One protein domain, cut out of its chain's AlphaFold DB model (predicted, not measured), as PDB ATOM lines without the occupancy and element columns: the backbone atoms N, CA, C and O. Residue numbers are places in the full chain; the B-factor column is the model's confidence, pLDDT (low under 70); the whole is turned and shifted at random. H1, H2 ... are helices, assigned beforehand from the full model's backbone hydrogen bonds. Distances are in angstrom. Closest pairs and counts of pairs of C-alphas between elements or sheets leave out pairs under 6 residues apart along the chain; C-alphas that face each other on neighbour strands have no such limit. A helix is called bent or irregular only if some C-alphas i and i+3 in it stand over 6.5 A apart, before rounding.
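Overview. This is residues 2 to 146 of the 457 residues of an uncharacterized protein of Pseudaminobacter arsenicus (UniProt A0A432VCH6). A compact body of crossed helices is built about H4 in its core: H6 crosses H4 near the middle of its length and packs on it, the hairpin of H8 and H9 packs on H4 through residues 116 to 120 of H8, closest at Ala 47, and H7 bridges from H6 to H8. H1 packs across H6 at one end of the body, with the short H2 beyond it, while H5 and the loop of residues 50 to 64 lie at the margin. The printed part has 145 residues with nine named helices, H1 to H9 in order, and no named strand; the class is all helix. The radius of gyration of the C-alphas is 14.8 A, and the spans are 46 by 36 by 26 A.

Along the chain. H1, residues 2 to 9, begins at C-alpha 2 (-5.387, -41.290, -15.367). H2 is residues 18 to 22 and H3 residues 27 to 30. H4, residues 34 to 49, is 22.4 A long and begins at C-alpha 34 (-3.573, -24.580, -14.251). H5 is residues 65 to 70, neither bent nor irregular, but only just: C-alphas 67 and 70 are 6.5 A apart. H6, residues 73 to 84, measures 15.9 A, and H7, residues 88 to 99, 17.0 A. H8, residues 109 to 122, spans 16.6 A and is irregular, with C-alphas 113 and 116 9.5 A apart. H9, residues 128 to 144, is 24.3 A long and ends at C-alpha 144 (-28.913, -31.629, -28.568).

Arrangement. H1 touches H6 about perpendicular, at 87 degrees; their closest C-alphas, Leu 4 and Ser 77, are 4.4 A apart. H2 is close to but not clearly touching H1, and H3 likewise H9, with the C-alphas of Asp 28 and Leu 133 7.8 A apart. H4 touches H6 at a steep tilt of 56 degrees, closest at C-alphas Met 41 and Ala 79, 5.5 A. Residues 116 to 120 of H8 touch H4 at a shallow tilt of 33 degrees, only just short of steep; C-alphas Ala 47 and Pro 116 are closest, 4.9 A. H5 is close to but not clearly touching H4, through C-alphas Thr 49 and Arg 70, 6.9 A. H7 touches H6, closest at C-alphas Val 82 and Gly 89, 4.1 A, and H8, at Arg 98 and Glu 113, 4.9 A. H8 and H9 form a helical hairpin, opposite ways at a shallow tilt of 16 degrees, with C-alphas Ser 121 and Gln 131 closest at 4.4 A. H7 and H9 only just touch, with 3 pairs of C-alphas within 8 A, the closest being His 91 and Asp 141, 6.3 A. H1 and H9 are apart, for instance. Every O i to N i+4 pair is within hydrogen-bond range in H1, H2, H4, H7 and H9; H6 has 7 of 8, H5 0 of 2 with 2 of 3 O i to N i+3 pairs, H8 3 of 10 with 8 of 11, and H3 is too short for such a pair.

Size, cuts and confidence. The two C-alphas farthest apart, of Asp 17 and Gly 106, are 46.6 A apart. The printed part has no cut. The link from H4 to H5, 15 residues, is long. The mean pLDDT of the printed part is 92.8, and no printed residue is under 70.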
ATOM      1  N   GLU A   2      -5.767 -42.468 -14.562       91.44
ATOM      2  CA  GLU A   2      -5.387 -41.290 -15.367       91.44
ATOM      3  C   GLU A   2      -6.057 -39.966 -14.945       91.44
ATOM      4  O   GLU A   2      -5.352 -39.007 -14.666       91.44
ATOM      5  N   ALA A   3      -7.391 -39.904 -14.849       92.69
ATOM      6  CA  ALA A   3      -8.086 -38.657 -14.499       92.69
ATOM      7  C   ALA A   3      -7.786 -38.161 -13.073       92.69
ATOM      8  O   ALA A   3      -7.766 -36.963 -12.820       92.69
ATOM      9  N   LEU A   4      -7.511 -39.081 -12.144       90.75
ATOM     10  CA  LEU A   4      -7.083 -38.740 -10.788       90.75
ATOM     11  C   LEU A   4      -5.641 -38.216 -10.762       90.75
ATOM     12  O   LEU A   4      -5.335 -37.303  -9.999       90.75
ATOM     13  N   ARG A   5      -4.761 -38.771 -11.605       91.06
ATOM     14  CA  ARG A   5      -3.407 -38.240 -11.800       91.06
ATOM     15  C   ARG A   5      -3.471 -36.822 -12.363       91.06
ATOM     16  O   ARG A   5      -2.892 -35.935 -11.761       91.06
ATOM     17  N   PHE A   6      -4.277 -36.597 -13.402       90.94
ATOM     18  CA  PHE A   6      -4.543 -35.258 -13.936       90.94
ATOM     19  C   PHE A   6      -5.001 -34.277 -12.841       90.94
ATOM     20  O   PHE A   6      -4.449 -33.191 -12.719       90.94
ATOM     21  N   ALA A   7      -5.950 -34.684 -11.992       90.56
ATOM     22  CA  ALA A   7      -6.406 -33.866 -10.867       90.56
ATOM     23  C   ALA A   7      -5.292 -33.539  -9.853       90.56
ATOM     24  O   ALA A   7      -5.282 -32.453  -9.283       90.56
ATOM     25  N   SER A   8      -4.369 -34.478  -9.623       90.06
ATOM     26  CA  SER A   8      -3.239 -34.300  -8.703       90.06
ATOM     27  C   SER A   8      -2.166 -33.382  -9.295       90.06
ATOM     28  O   SER A   8      -1.644 -32.523  -8.592       90.06
ATOM     29  N   ASP A   9      -1.888 -33.527 -10.592       89.75
ATOM     30  CA  ASP A   9      -0.891 -32.736 -11.322       89.75
ATOM     31  C   ASP A   9      -1.307 -31.250 -11.431       89.75
ATOM     32  O   ASP A   9      -0.448 -30.378 -11.522       89.75
ATOM     33  N   LEU A  10      -2.608 -30.934 -11.350       88.88
ATOM     34  CA  LEU A  10      -3.106 -29.550 -11.255       88.88
ATOM     35  C   LEU A  10      -2.822 -28.878  -9.896       88.88
ATOM     36  O   LEU A  10      -2.807 -27.653  -9.823       88.88
ATOM     37  N   ILE A  11      -2.631 -29.655  -8.823       86.88
ATOM     38  CA  ILE A  11      -2.369 -29.137  -7.466       86.88
ATOM     39  C   ILE A  11      -0.879 -28.850  -7.274       86.88
ATOM     40  O   ILE A  11      -0.516 -27.872  -6.625       86.88
ATOM     41  N   ASP A  12      -0.028 -29.717  -7.821       85.94
ATOM     42  CA  ASP A  12       1.426 -29.628  -7.709       85.94
ATOM     43  C   ASP A  12       2.062 -29.661  -9.111       85.94
ATOM     44  O   ASP A  12       2.580 -30.699  -9.542       85.94
ATOM     45  N   PRO A  13       1.991 -28.539  -9.856       72.56
ATOM     46  CA  PRO A  13       2.481 -28.476 -11.229       72.56
ATOM     47  C   PRO A  13       3.998 -28.681 -11.331       72.56
ATOM     48  O   PRO A  13       4.485 -29.033 -12.401       72.56
ATOM     49  N   GLU A  14       4.751 -28.497 -10.239       78.69
ATOM     50  CA  GLU A  14       6.209 -28.688 -10.205       78.69
ATOM     51  C   GLU A  14       6.613 -30.171 -10.179       78.69
ATOM     52  O   GLU A  14       7.739 -30.519 -10.541       78.69
ATOM     53  N   ARG A  15       5.701 -31.066  -9.775       76.12
ATOM     54  CA  ARG A  15       5.949 -32.517  -9.743       76.12
ATOM     55  C   ARG A  15       5.688 -33.230 -11.066       76.12
ATOM     56  O   ARG A  15       6.086 -34.390 -11.205       76.12
ATOM     57  N   GLY A  16       5.013 -32.580 -12.012       71.31
ATOM     58  CA  GLY A  16       4.579 -33.170 -13.276       71.31
ATOM     59  C   GLY A  16       5.142 -32.459 -14.506       71.31
ATOM     60  O   GLY A  16       5.613 -31.330 -14.441       71.31
ATOM     61  N   ASP A  17       5.061 -33.122 -15.659       83.25
ATOM     62  CA  ASP A  17       5.275 -32.464 -16.948       83.25
ATOM     63  C   ASP A  17       3.981 -31.741 -17.344       83.25
ATOM     64  O   ASP A  17       3.064 -32.333 -17.922       83.25
ATOM     65  N   ILE A  18       3.884 -30.460 -16.976       80.88
ATOM     66  CA  ILE A  18       2.702 -29.638 -17.257       80.88
ATOM     67  C   ILE A  18       2.416 -29.555 -18.762       80.88
ATOM     68  O   ILE A  18       1.257 -29.488 -19.156       80.88
ATOM     69  N   GLN A  19       3.433 -29.647 -19.625       84.19
ATOM     70  CA  GLN A  19       3.228 -29.602 -21.071       84.19
ATOM     71  C   GLN A  19       2.439 -30.825 -21.547       84.19
ATOM     72  O   GLN A  19       1.443 -30.682 -22.255       84.19
ATOM     73  N   GLN A  20       2.801 -32.017 -21.060       86.38
ATOM     74  CA  GLN A  20       2.051 -33.245 -21.345       86.38
ATOM     75  C   GLN A  20       0.601 -33.183 -20.855       86.38
ATOM     76  O   GLN A  20      -0.264 -33.846 -21.426       86.38
ATOM     77  N   LEU A  21       0.316 -32.420 -19.796       84.75
ATOM     78  CA  LEU A  21      -1.049 -32.214 -19.314       84.75
ATOM     79  C   LEU A  21      -1.865 -31.385 -20.316       84.75
ATOM     80  O   LEU A  21      -2.984 -31.773 -20.655       84.75
ATOM     81  N   TYR A  22      -1.303 -30.281 -20.815       90.25
ATOM     82  CA  TYR A  22      -1.986 -29.372 -21.741       90.25
ATOM     83  C   TYR A  22      -2.164 -29.960 -23.139       90.25
ATOM     84  O   TYR A  22      -3.210 -29.745 -23.749       90.25
ATOM     85  N   ASP A  23      -1.216 -30.773 -23.610       92.31
ATOM     86  CA  ASP A  23      -1.300 -31.452 -24.913       92.31
ATOM     87  C   ASP A  23      -2.514 -32.397 -25.019       92.31
ATOM     88  O   ASP A  23      -2.925 -32.796 -26.109       92.31
ATOM     89  N   ARG A  24      -3.098 -32.768 -23.874       91.00
ATOM     90  CA  ARG A  24      -4.250 -33.672 -23.768       91.00
ATOM     91  C   ARG A  24      -5.570 -32.930 -23.579       91.00
ATOM     92  O   ARG A  24      -6.619 -33.568 -23.628       91.00
ATOM     93  N   LEU A  25      -5.534 -31.620 -23.341       95.62
ATOM     94  CA  LEU A  25      -6.730 -30.809 -23.150       95.62
ATOM     95  C   LEU A  25      -7.323 -30.379 -24.488       95.62
ATOM     96  O   LEU A  25      -6.623 -30.042 -25.442       95.62
ATOM     97  N   HIS A  26      -8.649 -30.313 -24.533       97.50
ATOM     98  CA  HIS A  26      -9.347 -29.694 -25.649       97.50
ATOM     99  C   HIS A  26      -8.931 -28.210 -25.788       97.50
ATOM    100  O   HIS A  26      -8.814 -27.534 -24.762       97.50
ATOM    101  N   PRO A  27      -8.790 -27.651 -27.010       97.31
ATOM    102  CA  PRO A  27      -8.349 -26.264 -27.224       97.31
ATOM    103  C   PRO A  27      -9.127 -25.206 -26.429       97.31
ATOM    104  O   PRO A  27      -8.539 -24.266 -25.905       97.31
ATOM    105  N   ASP A  28     -10.446 -25.387 -26.285       97.31
ATOM    106  CA  ASP A  28     -11.292 -24.537 -25.433       97.31
ATOM    107  C   ASP A  28     -10.782 -24.420 -23.988       97.31
ATOM    108  O   ASP A  28     -10.938 -23.366 -23.382       97.31
ATOM    109  N   LEU A  29     -10.222 -25.498 -23.429       97.38
ATOM    110  CA  LEU A  29      -9.710 -25.554 -22.060       97.38
ATOM    111  C   LEU A  29      -8.214 -25.240 -21.981       97.38
ATOM    112  O   LEU A  29      -7.795 -24.588 -21.032       97.38
ATOM    113  N   ALA A  30      -7.428 -25.627 -22.989       96.38
ATOM    114  CA  ALA A  30      -5.981 -25.393 -23.042       96.38
ATOM    115  C   ALA A  30      -5.587 -23.900 -23.033       96.38
ATOM    116  O   ALA A  30      -4.428 -23.568 -22.813       96.38
ATOM    117  N   SER A  31      -6.544 -22.999 -23.282       95.69
ATOM    118  CA  SER A  31      -6.345 -21.546 -23.205       95.69
ATOM    119  C   SER A  31      -6.334 -20.972 -21.779       95.69
ATOM    120  O   SER A  31      -5.993 -19.801 -21.611       95.69
ATOM    121  N   PHE A  32      -6.725 -21.765 -20.777       97.00
ATOM    122  CA  PHE A  32      -6.748 -21.373 -19.366       97.00
ATOM    123  C   PHE A  32      -5.532 -21.923 -18.627       97.00
ATOM    124  O   PHE A  32      -4.997 -22.958 -19.016       97.00
ATOM    125  N   ASP A  33      -5.108 -21.242 -17.562       95.00
ATOM    126  CA  ASP A  33      -3.980 -21.701 -16.756       95.00
ATOM    127  C   ASP A  33      -4.357 -22.859 -15.804       95.00
ATOM    128  O   ASP A  33      -5.512 -23.279 -15.693       95.00
ATOM    129  N   ALA A  34      -3.362 -23.416 -15.107       93.81
ATOM    130  CA  ALA A  34      -3.573 -24.580 -14.251       93.81
ATOM    131  C   ALA A  34      -4.461 -24.251 -13.039       93.81
ATOM    132  O   ALA A  34      -5.218 -25.115 -12.595       93.81
ATOM    133  N   ALA A  35      -4.409 -23.013 -12.538       94.44
ATOM    134  CA  ALA A  35      -5.222 -22.571 -11.410       94.44
ATOM    135  C   ALA A  35      -6.698 -22.442 -11.816       94.44
ATOM    136  O   ALA A  35      -7.580 -22.937 -11.112       94.44
ATOM    137  N   ASP A  36      -6.967 -21.875 -12.991       96.88
ATOM    138  CA  ASP A  36      -8.301 -21.778 -13.584       96.88
ATOM    139  C   ASP A  36      -8.932 -23.165 -13.810       96.88
ATOM    140  O   ASP A  36     -10.107 -23.401 -13.492       96.88
ATOM    141  N   LEU A  37      -8.148 -24.111 -14.340       96.81
ATOM    142  CA  LEU A  37      -8.583 -25.491 -14.571       96.81
ATOM    143  C   LEU A  37      -8.805 -26.250 -13.258       96.81
ATOM    144  O   LEU A  37      -9.779 -27.004 -13.143       96.81
ATOM    145  N   PHE A  38      -7.950 -26.026 -12.257       95.94
ATOM    146  CA  PHE A  38      -8.137 -26.560 -10.912       95.94
ATOM    147  C   PHE A  38      -9.448 -26.052 -10.301       95.94
ATOM    148  O   PHE A  38     -10.260 -26.852  -9.828       95.94
ATOM    149  N   GLU A  39      -9.723 -24.751 -10.390       97.38
ATOM    150  CA  GLU A  39     -10.967 -24.178  -9.876       97.38
ATOM    151  C   GLU A  39     -12.208 -24.725 -10.587       97.38
ATOM    152  O   GLU A  39     -13.215 -25.025  -9.933       97.38
ATOM    153  N   LEU A  40     -12.148 -24.945 -11.905       98.00
ATOM    154  CA  LEU A  40     -13.222 -25.614 -12.645       98.00
ATOM    155  C   LEU A  40     -13.437 -27.057 -12.172       98.00
ATOM    156  O   LEU A  40     -14.584 -27.506 -12.052       98.00
ATOM    157  N   MET A  41     -12.363 -27.783 -11.869       97.12
ATOM    158  CA  MET A  41     -12.443 -29.138 -11.327       97.12
ATOM    159  C   MET A  41     -13.068 -29.153  -9.925       97.12
ATOM    160  O   MET A  41     -13.944 -29.986  -9.654       97.12
ATOM    161  N   VAL A  42     -12.687 -28.218  -9.048       97.19
ATOM    162  CA  VAL A  42     -13.292 -28.062  -7.713       97.19
ATOM    163  C   VAL A  42     -14.774 -27.712  -7.839       97.19
ATOM    164  O   VAL A  42     -15.612 -28.344  -7.189       97.19
ATOM    165  N   ALA A  43     -15.128 -26.771  -8.714       97.88
ATOM    166  CA  ALA A  43     -16.515 -26.384  -8.966       97.88
ATOM    167  C   ALA A  43     -17.348 -27.577  -9.458       97.88
ATOM    168  O   ALA A  43     -18.441 -27.847  -8.955       97.88
ATOM    169  N   THR A  44     -16.804 -28.338 -10.410       98.00
ATOM    170  CA  THR A  44     -17.442 -29.543 -10.952       98.00
ATOM    171  C   THR A  44     -17.631 -30.587  -9.853       98.00
ATOM    172  O   THR A  44     -18.718 -31.144  -9.719       98.00
ATOM    173  N   SER A  45     -16.633 -30.784  -8.992       97.69
ATOM    174  CA  SER A  45     -16.720 -31.680  -7.830       97.69
ATOM    175  C   SER A  45     -17.801 -31.242  -6.835       97.69
ATOM    176  O   SER A  45     -18.560 -32.079  -6.336       97.69
ATOM    177  N   CYS A  46     -17.945 -29.933  -6.590       97.38
ATOM    178  CA  CYS A  46     -19.046 -29.389  -5.788       97.38
ATOM    179  C   CYS A  46     -20.399 -29.708  -6.434       97.38
ATOM    180  O   CYS A  46     -21.307 -30.192  -5.761       97.38
ATOM    181  N   ALA A  47     -20.537 -29.506  -7.746       96.94
ATOM    182  CA  ALA A  47     -21.772 -29.807  -8.465       96.94
ATOM    183  C   ALA A  47     -22.131 -31.307  -8.423       96.94
ATOM    184  O   ALA A  47     -23.305 -31.646  -8.277       96.94
ATOM    185  N   LEU A  48     -21.133 -32.195  -8.507       96.25
ATOM    186  CA  LEU A  48     -21.308 -33.653  -8.442       96.25
ATOM    187  C   LEU A  48     -21.699 -34.168  -7.053       96.25
ATOM    188  O   LEU A  48     -22.375 -35.189  -6.951       96.25
ATOM    189  N   THR A  49     -21.258 -33.487  -5.995       95.88
ATOM    190  CA  THR A  49     -21.528 -33.866  -4.595       95.88
ATOM    191  C   THR A  49     -22.756 -33.168  -4.017       95.88
ATOM    192  O   THR A  49     -23.271 -33.569  -2.974       95.88
ATOM    193  N   THR A  50     -23.261 -32.143  -4.704       94.12
ATOM    194  CA  THR A  50     -24.461 -31.411  -4.310       94.12
ATOM    195  C   THR A  50     -25.704 -32.299  -4.434       94.12
ATOM    196  O   THR A  50     -25.937 -32.942  -5.459       94.12
ATOM    197  N   SER A  51     -26.542 -32.304  -3.392       88.06
ATOM    198  CA  SER A  51     -27.787 -33.080  -3.368       88.06
ATOM    199  C   SER A  51     -28.698 -32.757  -4.558       88.06
ATOM    200  O   SER A  51     -28.847 -31.606  -4.969       88.06
ATOM    201  N   ALA A  52     -29.425 -33.766  -5.046       81.88
ATOM    202  CA  ALA A  52     -30.481 -33.570  -6.034       81.88
ATOM    203  C   ALA A  52     -31.618 -32.660  -5.526       81.88
ATOM    204  O   ALA A  52     -32.380 -32.157  -6.340       81.88
ATOM    205  N   SER A  53     -31.736 -32.423  -4.216       81.44
ATOM    206  CA  SER A  53     -32.690 -31.478  -3.614       81.44
ATOM    207  C   SER A  53     -32.152 -30.043  -3.502       81.44
ATOM    208  O   SER A  53     -32.672 -29.258  -2.719       81.44
ATOM    209  N   TRP A  54     -31.076 -29.696  -4.209       84.75
ATOM    210  CA  TRP A  54     -30.435 -28.385  -4.106       84.75
ATOM    211  C   TRP A  54     -31.291 -27.238  -4.665       84.75
ATOM    212  O   TRP A  54     -31.624 -27.192  -5.854       84.75
ATOM    213  N   GLU A  55     -31.591 -26.272  -3.795       84.31
ATOM    214  CA  GLU A  55     -32.439 -25.111  -4.089       84.31
ATOM    215  C   GLU A  55     -31.670 -23.781  -4.190       84.31
ATOM    216  O   GLU A  55     -32.227 -22.785  -4.669       84.31
ATOM    217  N   ALA A  56     -30.383 -23.737  -3.834       87.56
ATOM    218  CA  ALA A  56     -29.586 -22.512  -3.942       87.56
ATOM    219  C   ALA A  56     -29.306 -22.135  -5.411       87.56
ATOM    220  O   ALA A  56     -29.535 -22.919  -6.324       87.56
ATOM    221  N   THR A  57     -28.877 -20.903  -5.682       85.44
ATOM    222  CA  THR A  57     -28.460 -20.475  -7.035       85.44
ATOM    223  C   THR A  57     -26.963 -20.635  -7.273       85.44
ATOM    224  O   THR A  57     -26.524 -20.597  -8.419       85.44
ATOM    225  N   THR A  58     -26.198 -20.814  -6.199       91.38
ATOM    226  CA  THR A  58     -24.739 -20.915  -6.174       91.38
ATOM    227  C   THR A  58     -24.311 -22.297  -5.704       91.38
ATOM    228  O   THR A  58     -25.021 -22.945  -4.927       91.38
ATOM    229  N   LEU A  59     -23.152 -22.752  -6.177       93.75
ATOM    230  CA  LEU A  59     -22.562 -23.981  -5.666       93.75
ATOM    231  C   LEU A  59     -22.222 -23.808  -4.190       93.75
ATOM    232  O   LEU A  59     -21.731 -22.763  -3.768       93.75
ATOM    233  N   ASP A  60     -22.502 -24.850  -3.421       91.50
ATOM    234  CA  ASP A  60     -22.037 -24.953  -2.049       91.50
ATOM    235  C   ASP A  60     -20.538 -25.261  -2.100       91.50
ATOM    236  O   ASP A  60     -20.156 -26.381  -2.438       91.50
ATOM    237  N   ARG A  61     -19.684 -24.254  -1.890       94.19
ATOM    238  CA  ARG A  61     -18.219 -24.394  -1.919       94.19
ATOM    239  C   ARG A  61     -17.709 -24.735  -0.513       94.19
ATOM    240  O   ARG A  61     -18.220 -24.153   0.439       94.19
ATOM    241  N   PRO A  62     -16.701 -25.621  -0.368       93.88
ATOM    242  CA  PRO A  62     -16.125 -25.906   0.938       93.88
ATOM    243  C   PRO A  62     -15.523 -24.638   1.555       93.88
ATOM    244  O   PRO A  62     -14.643 -24.017   0.960       93.88
ATOM    245  N   SER A  63     -15.988 -24.262   2.739       92.94
ATOM    246  CA  SER A  63     -15.485 -23.109   3.499       92.94
ATOM    247  C   SER A  63     -14.455 -23.501   4.560       92.94
ATOM    248  O   SER A  63     -13.692 -22.659   5.035       92.94
ATOM    249  N   ARG A  64     -14.423 -24.787   4.930       94.81
ATOM    250  CA  ARG A  64     -13.534 -25.354   5.951       94.81
ATOM    251  C   ARG A  64     -12.894 -26.644   5.466       94.81
ATOM    252  O   ARG A  64     -13.427 -27.317   4.585       94.81
ATOM    253  N   GLN A  65     -11.762 -27.006   6.066       92.00
ATOM    254  CA  GLN A  65     -11.003 -28.196   5.683       92.00
ATOM    255  C   GLN A  65     -11.826 -29.485   5.828       92.00
ATOM    256  O   GLN A  65     -11.715 -30.372   4.983       92.00
ATOM    257  N   GLU A  66     -12.687 -29.589   6.843       94.88
ATOM    258  CA  GLU A  66     -13.485 -30.799   7.073       94.88
ATOM    259  C   GLU A  66     -14.500 -31.055   5.946       94.88
ATOM    260  O   GLU A  66     -14.829 -32.203   5.653       94.88
ATOM    261  N   GLU A  67     -14.964 -30.006   5.262       92.81
ATOM    262  CA  GLU A  67     -15.940 -30.108   4.170       92.81
ATOM    263  C   GLU A  67     -15.335 -30.716   2.893       92.81
ATOM    264  O   GLU A  67     -16.066 -31.262   2.061       92.81
ATOM    265  N   TYR A  68     -14.005 -30.704   2.752       92.19
ATOM    266  CA  TYR A  68     -13.306 -31.348   1.634       92.19
ATOM    267  C   TYR A  68     -13.377 -32.880   1.681       92.19
ATOM    268  O   TYR A  68     -13.093 -33.524   0.673       92.19
ATOM    269  N   VAL A  69     -13.839 -33.487   2.786       94.88
ATOM    270  CA  VAL A  69     -14.021 -34.949   2.897       94.88
ATOM    271  C   VAL A  69     -14.949 -35.523   1.817       94.88
ATOM    272  O   VAL A  69     -14.832 -36.689   1.442       94.88
ATOM    273  N   ARG A  70     -15.856 -34.702   1.265       94.62
ATOM    274  CA  ARG A  70     -16.757 -35.102   0.170       94.62
ATOM    275  C   ARG A  70     -16.051 -35.250  -1.183       94.62
ATOM    276  O   ARG A  70     -16.618 -35.851  -2.093       94.62
ATOM    277  N   PHE A  71     -14.834 -34.724  -1.337       95.50
ATOM    278  CA  PHE A  71     -14.030 -34.864  -2.555       95.50
ATOM    279  C   PHE A  71     -13.209 -36.145  -2.501       95.50
ATOM    280  O   PHE A  71     -11.987 -36.145  -2.363       95.50
ATOM    281  N   THR A  72     -13.909 -37.270  -2.612       96.56
ATOM    282  CA  THR A  72     -13.252 -38.569  -2.703       96.56
ATOM    283  C   THR A  72     -12.431 -38.665  -3.998       96.56
ATOM    284  O   THR A  72     -12.735 -37.971  -4.977       96.56
ATOM    285  N   PRO A  73     -11.434 -39.569  -4.066       96.31
ATOM    286  CA  PRO A  73     -10.687 -39.814  -5.300       96.31
ATOM    287  C   PRO A  73     -11.587 -40.122  -6.506       96.31
ATOM    288  O   PRO A  73     -11.269 -39.746  -7.629       96.31
ATOM    289  N   GLU A  74     -12.740 -40.751  -6.272       96.88
ATOM    290  CA  GLU A  74     -13.725 -41.039  -7.314       96.88
ATOM    291  C   GLU A  74     -14.401 -39.765  -7.847       96.88
ATOM    292  O   GLU A  74     -14.525 -39.594  -9.059       96.88
ATOM    293  N   ILE A  75     -14.791 -38.834  -6.969       97.12
ATOM    294  CA  ILE A  75     -15.380 -37.548  -7.377       97.12
ATOM    295  C   ILE A  75     -14.366 -36.712  -8.161       97.12
ATOM    296  O   ILE A  75     -14.703 -36.199  -9.227       97.12
ATOM    297  N   LEU A  76     -13.126 -36.624  -7.672       96.50
ATOM    298  CA  LEU A  76     -12.055 -35.895  -8.352       96.50
ATOM    299  C   LEU A  76     -11.702 -36.537  -9.699       96.50
ATOM    300  O   LEU A  76     -11.545 -35.832 -10.690       96.50
ATOM    301  N   SER A  77     -11.663 -37.870  -9.770       96.44
ATOM    302  CA  SER A  77     -11.476 -38.607 -11.026       96.44
ATOM    303  C   SER A  77     -12.602 -38.317 -12.023       96.44
ATOM    304  O   SER A  77     -12.334 -38.069 -13.199       96.44
ATOM    305  N   ARG A  78     -13.864 -38.286 -11.573       97.50
ATOM    306  CA  ARG A  78     -15.006 -37.928 -12.428       97.50
ATOM    307  C   ARG A  78     -14.927 -36.483 -12.908       97.50
ATOM    308  O   ARG A  78     -15.118 -36.251 -14.096       97.50
ATOM    309  N   ALA A  79     -14.605 -35.534 -12.029       97.50
ATOM    310  CA  ALA A  79     -14.424 -34.134 -12.405       97.50
ATOM    311  C   ALA A  79     -13.259 -33.959 -13.394       97.50
ATOM    312  O   ALA A  79     -13.449 -33.356 -14.443       97.50
ATOM    313  N   GLY A  80     -12.096 -34.564 -13.137       96.81
ATOM    314  CA  GLY A  80     -10.960 -34.549 -14.063       96.81
ATOM    315  C   GLY A  80     -11.298 -35.164 -15.424       96.81
ATOM    316  O   GLY A  80     -10.905 -34.635 -16.460       96.81
ATOM    317  N   ARG A  81     -12.109 -36.230 -15.449       97.25
ATOM    318  CA  ARG A  81     -12.583 -36.849 -16.695       97.25
ATOM    319  C   ARG A  81     -13.481 -35.915 -17.516       97.25
ATOM    320  O   ARG A  81     -13.428 -35.987 -18.736       97.25
ATOM    321  N   VAL A  82     -14.248 -35.014 -16.888       97.75
ATOM    322  CA  VAL A  82     -15.015 -33.976 -17.616       97.75
ATOM    323  C   VAL A  82     -14.100 -33.072 -18.429       97.75
ATOM    324  O   VAL A  82     -14.449 -32.716 -19.551       97.75
ATOM    325  N   LEU A  83     -12.966 -32.680 -17.845       97.69
ATOM    326  CA  LEU A  83     -12.011 -31.763 -18.465       97.69
ATOM    327  C   LEU A  83     -11.188 -32.475 -19.547       97.69
ATOM    328  O   LEU A  83     -11.021 -31.932 -20.635       97.69
ATOM    329  N   LEU A  84     -10.717 -33.694 -19.267       96.69
ATOM    330  CA  LEU A  84      -9.937 -34.495 -20.218       96.69
ATOM    331  C   LEU A  84     -10.746 -34.901 -21.455       96.69
ATOM    332  O   LEU A  84     -10.233 -34.831 -22.565       96.69
ATOM    333  N   ASP A  85     -12.007 -35.291 -21.273       97.56
ATOM    334  CA  ASP A  85     -12.867 -35.737 -22.372       97.56
ATOM    335  C   ASP A  85     -13.725 -34.580 -22.924       97.56
ATOM    336  O   ASP A  85     -14.817 -34.805 -23.440       97.56
ATOM    337  N   TRP A  86     -13.324 -33.321 -22.743       97.94
ATOM    338  CA  TRP A  86     -14.137 -32.175 -23.151       97.94
ATOM    339  C   TRP A  86     -14.292 -32.076 -24.682       97.94
ATOM    340  O   TRP A  86     -13.283 -32.173 -25.381       97.94
ATOM    341  N   PRO A  87     -15.491 -31.749 -25.220       97.62
ATOM    342  CA  PRO A  87     -16.759 -31.447 -24.531       97.62
ATOM    343  C   PRO A  87     -17.630 -32.662 -24.154       97.62
ATOM    344  O   PRO A  87     -18.601 -32.507 -23.407       97.62
ATOM    345  N   GLU A  88     -17.331 -33.860 -24.646       97.69
ATOM    346  CA  GLU A  88     -18.124 -35.082 -24.452       97.69
ATOM    347  C   GLU A  88     -18.270 -35.460 -22.970       97.69
ATOM    348  O   GLU A  88     -19.350 -35.867 -22.533       97.69
ATOM    349  N   GLY A  89     -17.225 -35.246 -22.171       97.44
ATOM    350  CA  GLY A  89     -17.228 -35.442 -20.725       97.44
ATOM    351  C   GLY A  89     -18.283 -34.584 -20.023       97.44
ATOM    352  O   GLY A  89     -18.992 -35.071 -19.139       97.44
ATOM    353  N   PHE A  90     -18.475 -33.336 -20.467       98.00
ATOM    354  CA  PHE A  90     -19.542 -32.471 -19.957       98.00
ATOM    355  C   PHE A  90     -20.924 -33.017 -20.319       98.00
ATOM    356  O   PHE A  90     -21.796 -33.109 -19.452       98.00
ATOM    357  N   HIS A  91     -21.124 -33.421 -21.577       96.25
ATOM    358  CA  HIS A  91     -22.386 -34.003 -22.045       96.25
ATOM    359  C   HIS A  91     -22.745 -35.287 -21.292       96.25
ATOM    360  O   HIS A  91     -23.906 -35.486 -20.924       96.25
ATOM    361  N   LYS A  92     -21.750 -36.126 -20.992       96.69
ATOM    362  CA  LYS A  92     -21.932 -37.352 -20.212       96.69
ATOM    363  C   LYS A  92     -22.430 -37.053 -18.798       96.69
ATOM    364  O   LYS A  92     -23.450 -37.599 -18.387       96.69
ATOM    365  N   ILE A  93     -21.787 -36.130 -18.082       96.81
ATOM    366  CA  ILE A  93     -22.240 -35.754 -16.733       96.81
ATOM    367  C   ILE A  93     -23.593 -35.033 -16.776       96.81
ATOM    368  O   ILE A  93     -24.437 -35.245 -15.907       96.81
ATOM    369  N   ALA A  94     -23.855 -34.223 -17.801       96.31
ATOM    370  CA  ALA A  94     -25.164 -33.615 -18.003       96.31
ATOM    371  C   ALA A  94     -26.269 -34.670 -18.214       96.31
ATOM    372  O   ALA A  94     -27.365 -34.526 -17.669       96.31
ATOM    373  N   ALA A  95     -25.993 -35.741 -18.965       94.19
ATOM    374  CA  ALA A  95     -26.904 -36.872 -19.134       94.19
ATOM    375  C   ALA A  95     -27.154 -37.613 -17.809       94.19
ATOM    376  O   ALA A  95     -28.313 -37.792 -17.437       94.19
ATOM    377  N   GLU A  96     -26.104 -37.925 -17.043       94.00
ATOM    378  CA  GLU A  96     -26.224 -38.527 -15.702       94.00
ATOM    379  C   GLU A  96     -27.066 -37.641 -14.761       94.00
ATOM    380  O   GLU A  96     -27.950 -38.107 -14.038       94.00
ATOM    381  N   MET A  97     -26.862 -36.319 -14.803       93.75
ATOM    382  CA  MET A  97     -27.672 -35.387 -14.020       93.75
ATOM    383  C   MET A  97     -29.141 -35.427 -14.437       93.75
ATOM    384  O   MET A  97     -30.007 -35.399 -13.557       93.75
ATOM    385  N   ARG A  98     -29.458 -35.549 -15.732       92.38
ATOM    386  CA  ARG A  98     -30.848 -35.659 -16.211       92.38
ATOM    387  C   ARG A  98     -31.570 -36.889 -15.681       92.38
ATOM    388  O   ARG A  98     -32.766 -36.783 -15.406       92.38
ATOM    389  N   GLU A  99     -30.881 -38.005 -15.458       91.00
ATOM    390  CA  GLU A  99     -31.489 -39.217 -14.878       91.00
ATOM    391  C   GLU A  99     -32.103 -38.946 -13.494       91.00
ATOM    392  O   GLU A  99     -33.135 -39.509 -13.126       91.00
ATOM    393  N   SER A 100     -31.529 -38.002 -12.745       89.62
ATOM    394  CA  SER A 100     -32.042 -37.568 -11.440       89.62
ATOM    395  C   SER A 100     -33.016 -36.380 -11.503       89.62
ATOM    396  O   SER A 100     -33.465 -35.900 -10.457       89.62
ATOM    397  N   ALA A 101     -33.397 -35.899 -12.695       89.69
ATOM    398  CA  ALA A 101     -34.243 -34.709 -12.860       89.69
ATOM    399  C   ALA A 101     -35.600 -34.829 -12.170       89.69
ATOM    400  O   ALA A 101     -36.115 -33.842 -11.641       89.69
ATOM    401  N   THR A 102     -36.180 -36.025 -12.107       86.69
ATOM    402  CA  THR A 102     -37.457 -36.272 -11.421       86.69
ATOM    403  C   THR A 102     -37.399 -35.912  -9.933       86.69
ATOM    404  O   THR A 102     -38.371 -35.353  -9.427       86.69
ATOM    405  N   ARG A 103     -36.241 -36.083  -9.274       89.31
ATOM    406  CA  ARG A 103     -36.019 -35.775  -7.846       89.31
ATOM    407  C   ARG A 103     -36.011 -34.272  -7.535       89.31
ATOM    408  O   ARG A 103     -36.272 -33.878  -6.405       89.31
ATOM    409  N   ARG A 104     -35.765 -33.419  -8.538       87.44
ATOM    410  CA  ARG A 104     -35.722 -31.947  -8.411       87.44
ATOM    411  C   ARG A 104     -37.118 -31.315  -8.446       87.44
ATOM    412  O   ARG A 104     -37.517 -30.762  -9.476       87.44
ATOM    413  N   GLY A 105     -37.910 -31.445  -7.380       84.12
ATOM    414  CA  GLY A 105     -39.204 -30.745  -7.243       84.12
ATOM    415  C   GLY A 105     -39.070 -29.220  -7.418       84.12
ATOM    416  O   GLY A 105     -37.965 -28.696  -7.366       84.12
ATOM    417  N   GLY A 106     -40.149 -28.487  -7.709       84.12
ATOM    418  CA  GLY A 106     -40.095 -27.012  -7.767       84.12
ATOM    419  C   GLY A 106     -39.461 -26.395  -9.022       84.12
ATOM    420  O   GLY A 106     -39.720 -25.230  -9.331       84.12
ATOM    421  N   HIS A 107     -38.656 -27.146  -9.775       87.25
ATOM    422  CA  HIS A 107     -37.860 -26.617 -10.886       87.25
ATOM    423  C   HIS A 107     -38.404 -26.986 -12.278       87.25
ATOM    424  O   HIS A 107     -39.068 -28.005 -12.468       87.25
ATOM    425  N   PHE A 108     -38.057 -26.172 -13.282       87.88
ATOM    426  CA  PHE A 108     -38.306 -26.426 -14.709       87.88
ATOM    427  C   PHE A 108     -37.106 -25.983 -15.573       87.88
ATOM    428  O   PHE A 108     -36.204 -25.288 -15.095       87.88
ATOM    429  N   GLY A 109     -37.079 -26.388 -16.846       89.25
ATOM    430  CA  GLY A 109     -36.029 -26.040 -17.810       89.25
ATOM    431  C   GLY A 109     -34.629 -26.545 -17.439       89.25
ATOM    432  O   GLY A 109     -34.474 -27.601 -16.833       89.25
ATOM    433  N   VAL A 110     -33.602 -25.760 -17.784       91.62
ATOM    434  CA  VAL A 110     -32.180 -26.125 -17.630       91.62
ATOM    435  C   VAL A 110     -31.840 -26.551 -16.200       91.62
ATOM    436  O   VAL A 110     -31.153 -27.540 -15.990       91.62
ATOM    437  N   ARG A 111     -32.386 -25.858 -15.198       91.50
ATOM    438  CA  ARG A 111     -32.148 -26.174 -13.786       91.50
ATOM    439  C   ARG A 111     -32.801 -27.486 -13.343       91.50
ATOM    440  O   ARG A 111     -32.235 -28.206 -12.528       91.50
ATOM    441  N   LYS A 112     -33.971 -27.827 -13.893       90.81
ATOM    442  CA  LYS A 112     -34.613 -29.130 -13.653       90.81
ATOM    443  C   LYS A 112     -33.785 -30.263 -14.248       90.81
ATOM    444  O   LYS A 112     -33.663 -31.309 -13.623       90.81
ATOM    445  N   GLU A 113     -33.195 -30.045 -15.415       92.19
ATOM    446  CA  GLU A 113     -32.441 -31.074 -16.130       92.19
ATOM    447  C   GLU A 113     -31.015 -31.243 -15.622       92.19
ATOM    448  O   GLU A 113     -30.626 -32.362 -15.319       92.19
ATOM    449  N   LEU A 114     -30.274 -30.150 -15.455       94.19
ATOM    450  CA  LEU A 114     -28.844 -30.183 -15.146       94.19
ATOM    451  C   LEU A 114     -28.528 -29.918 -13.668       94.19
ATOM    452  O   LEU A 114     -27.397 -30.117 -13.235       94.19
ATOM    453  N   GLY A 115     -29.517 -29.479 -12.880       93.62
ATOM    454  CA  GLY A 115     -29.366 -29.296 -11.440       93.62
ATOM    455  C   GLY A 115     -28.199 -28.359 -11.077       93.62
ATOM    456  O   GLY A 115     -28.118 -27.261 -11.639       93.62
ATOM    457  N   PRO A 116     -27.302 -28.776 -10.163       95.75
ATOM    458  CA  PRO A 116     -26.150 -27.983  -9.728       95.75
ATOM    459  C   PRO A 116     -25.157 -27.624 -10.838       95.75
ATOM    460  O   PRO A 116     -24.502 -26.590 -10.737       95.75
ATOM    461  N   LEU A 117     -25.074 -28.389 -11.938       95.81
ATOM    462  CA  LEU A 117     -24.174 -28.049 -13.055       95.81
ATOM    463  C   LEU A 117     -24.462 -26.663 -13.639       95.81
ATOM    464  O   LEU A 117     -23.569 -26.019 -14.178       95.81
ATOM    465  N   VAL A 118     -25.702 -26.173 -13.523       95.50
ATOM    466  CA  VAL A 118     -26.056 -24.830 -14.001       95.50
ATOM    467  C   VAL A 118     -25.309 -23.744 -13.224       95.50
ATOM    468  O   VAL A 118     -24.951 -22.719 -13.809       95.50
ATOM    469  N   ALA A 119     -25.039 -23.965 -11.935       96.06
ATOM    470  CA  ALA A 119     -24.359 -22.991 -11.088       96.06
ATOM    471  C   ALA A 119     -22.886 -22.788 -11.465       96.06
ATOM    472  O   ALA A 119     -22.370 -21.706 -11.213       96.06
ATOM    473  N   LEU A 120     -22.253 -23.735 -12.169       96.94
ATOM    474  CA  LEU A 120     -20.910 -23.552 -12.737       96.94
ATOM    475  C   LEU A 120     -20.837 -22.307 -13.639       96.94
ATOM    476  O   LEU A 120     -19.870 -21.561 -13.609       96.94
ATOM    477  N   SER A 121     -21.892 -22.018 -14.406       96.81
ATOM    478  CA  SER A 121     -21.925 -20.836 -15.284       96.81
ATOM    479  C   SER A 121     -22.040 -19.491 -14.550       96.81
ATOM    480  O   SER A 121     -22.001 -18.443 -15.194       96.81
ATOM    481  N   MET A 122     -22.228 -19.516 -13.228       95.88
ATOM    482  CA  MET A 122     -22.424 -18.342 -12.371       95.88
ATOM    483  C   MET A 122     -21.519 -18.373 -11.130       95.88
ATOM    484  O   MET A 122     -21.717 -17.576 -10.215       95.88
ATOM    485  N   ASP A 123     -20.577 -19.313 -11.054       96.69
ATOM    486  CA  ASP A 123     -19.744 -19.486  -9.871       96.69
ATOM    487  C   ASP A 123     -18.689 -18.380  -9.789       96.69
ATOM    488  O   ASP A 123     -17.887 -18.213 -10.706       96.69
ATOM    489  N   ALA A 124     -18.692 -17.632  -8.685       96.62
ATOM    490  CA  ALA A 124     -17.855 -16.449  -8.507       96.62
ATOM    491  C   ALA A 124     -16.342 -16.735  -8.473       96.62
ATOM    492  O   ALA A 124     -15.569 -15.810  -8.698       96.62
ATOM    493  N   HIS A 125     -15.924 -17.979  -8.212       96.69
ATOM    494  CA  HIS A 125     -14.507 -18.365  -8.187       96.69
ATOM    495  C   HIS A 125     -13.987 -18.755  -9.573       96.69
ATOM    496  O   HIS A 125     -12.783 -18.863  -9.768       96.69
ATOM    497  N   LEU A 126     -14.878 -18.969 -10.547       97.69
ATOM    498  CA  LEU A 126     -14.478 -19.253 -11.919       97.69
ATOM    499  C   LEU A 126     -14.261 -17.958 -12.686       97.69
ATOM    500  O   LEU A 126     -15.104 -17.058 -12.663       97.69
ATOM    501  N   VAL A 127     -13.174 -17.900 -13.453       98.06
ATOM    502  CA  VAL A 127     -12.924 -16.766 -14.342       98.06
ATOM    503  C   VAL A 127     -14.040 -16.616 -15.390       98.06
ATOM    504  O   VAL A 127     -14.602 -17.613 -15.868       98.06
ATOM    505  N   PRO A 128     -14.365 -15.382 -15.831       98.19
ATOM    506  CA  PRO A 128     -15.460 -15.140 -16.777       98.19
ATOM    507  C   PRO A 128     -15.337 -15.885 -18.118       98.19
ATOM    508  O   PRO A 128     -16.336 -16.089 -18.813       98.19
ATOM    509  N   GLY A 129     -14.121 -16.263 -18.528       98.19
ATOM    510  CA  GLY A 129     -13.891 -17.113 -19.702       98.19
ATOM    511  C   GLY A 129     -14.514 -18.501 -19.534       98.19
ATOM    512  O   GLY A 129     -15.341 -18.902 -20.355       98.19
ATOM    513  N   ILE A 130     -14.211 -19.172 -18.421       98.19
ATOM    514  CA  ILE A 130     -14.753 -20.491 -18.077       98.19
ATOM    515  C   ILE A 130     -16.267 -20.426 -17.865       98.19
ATOM    516  O   ILE A 130     -16.998 -21.253 -18.411       98.19
ATOM    517  N   GLN A 131     -16.774 -19.412 -17.156       98.12
ATOM    518  CA  GLN A 131     -18.222 -19.234 -16.968       98.12
ATOM    519  C   GLN A 131     -18.971 -19.160 -18.311       98.12
ATOM    520  O   GLN A 131     -20.008 -19.810 -18.497       98.12
ATOM    521  N   ARG A 132     -18.438 -18.393 -19.278       98.19
ATOM    522  CA  ARG A 132     -18.998 -18.290 -20.637       98.19
ATOM    523  C   ARG A 132     -18.912 -19.613 -21.390       98.19
ATOM    524  O   ARG A 132     -19.907 -20.001 -22.006       98.19
ATOM    525  N   LEU A 133     -17.776 -20.301 -21.308       97.94
ATOM    526  CA  LEU A 133     -17.568 -21.605 -21.931       97.94
ATOM    527  C   LEU A 133     -18.585 -22.637 -21.412       97.94
ATOM    528  O   LEU A 133     -19.300 -23.256 -22.202       97.94
ATOM    529  N   VAL A 134     -18.748 -22.752 -20.091       97.75
ATOM    530  CA  VAL A 134     -19.741 -23.642 -19.469       97.75
ATOM    531  C   VAL A 134     -21.163 -23.259 -19.880       97.75
ATOM    532  O   VAL A 134     -21.954 -24.122 -20.263       97.75
ATOM    533  N   LYS A 135     -21.505 -21.964 -19.870       96.62
ATOM    534  CA  LYS A 135     -22.823 -21.480 -20.317       96.62
ATOM    535  C   LYS A 135     -23.113 -21.863 -21.771       96.62
ATOM    536  O   LYS A 135     -24.240 -22.254 -22.091       96.62
ATOM    537  N   GLN A 136     -22.116 -21.762 -22.647       95.81
ATOM    538  CA  GLN A 136     -22.226 -22.182 -24.041       95.81
ATOM    539  C   GLN A 136     -22.441 -23.694 -24.148       95.81
ATOM    540  O   GLN A 136     -23.319 -24.119 -24.903       95.81
ATOM    541  N   ARG A 137     -21.723 -24.503 -23.361       96.44
ATOM    542  CA  ARG A 137     -21.921 -25.960 -23.355       96.44
ATOM    543  C   ARG A 137     -23.270 -26.381 -22.811       96.44
ATOM    544  O   ARG A 137     -23.917 -27.201 -23.448       96.44
ATOM    545  N   ILE A 138     -23.762 -25.750 -21.747       95.56
ATOM    546  CA  ILE A 138     -25.142 -25.932 -21.276       95.56
ATOM    547  C   ILE A 138     -26.135 -25.653 -22.412       95.56
ATOM    548  O   ILE A 138     -27.048 -26.441 -22.648       95.56
ATOM    549  N   LYS A 139     -25.966 -24.544 -23.144       92.25
ATOM    550  CA  LYS A 139     -26.858 -24.189 -24.258       92.25
ATOM    551  C   LYS A 139     -26.827 -25.238 -25.376       92.25
ATOM    552  O   LYS A 139     -27.894 -25.626 -25.852       92.25
ATOM    553  N   LEU A 140     -25.636 -25.682 -25.781       92.38
ATOM    554  CA  LEU A 140     -25.462 -26.708 -26.814       92.38
ATOM    555  C   LEU A 140     -26.056 -28.050 -26.370       92.38
ATOM    556  O   LEU A 140     -26.874 -28.622 -27.082       92.38
ATOM    557  N   ASP A 141     -25.741 -28.497 -25.161       93.69
ATOM    558  CA  ASP A 141     -26.250 -29.736 -24.572       93.69
ATOM    559  C   ASP A 141     -27.787 -29.758 -24.473       93.69
ATOM    560  O   ASP A 141     -28.451 -30.721 -24.870       93.69
ATOM    561  N   MET A 142     -28.389 -28.654 -24.025       90.56
ATOM    562  CA  MET A 142     -29.845 -28.495 -24.018       90.56
ATOM    563  C   MET A 142     -30.430 -28.526 -25.437       90.56
ATOM    564  O   MET A 142     -31.520 -29.060 -25.628       90.56
ATOM    565  N   SER A 143     -29.730 -27.991 -26.441       87.00
ATOM    566  CA  SER A 143     -30.192 -28.050 -27.835       87.00
ATOM    567  C   SER A 143     -30.165 -29.479 -28.399       87.00
ATOM    568  O   SER A 143     -31.160 -29.914 -28.984       87.00
ATOM    569  N   LEU A 144     -29.096 -30.239 -28.125       87.06
ATOM    570  CA  LEU A 144     -28.913 -31.629 -28.568       87.06
ATOM    571  C   LEU A 144     -29.944 -32.578 -27.948       87.06
ATOM    572  O   LEU A 144     -30.458 -33.473 -28.610       87.06
ATOM    573  N   THR A 145     -30.299 -32.354 -26.684       84.56
ATOM    574  CA  THR A 145     -31.248 -33.198 -25.938       84.56
ATOM    575  C   THR A 145     -32.694 -32.726 -26.039       84.56
ATOM    576  O   THR A 145     -33.545 -33.161 -25.267       84.56
ATOM    577  N   SER A 146     -33.003 -31.806 -26.952       73.94
ATOM    578  CA  SER A 146     -34.346 -31.228 -27.086       73.94
ATOM    579  C   SER A 146     -35.447 -32.232 -27.412       73.94
ATOM    580  O   SER A 146     -36.599 -31.987 -27.054       73.94
TER     581      SER A 146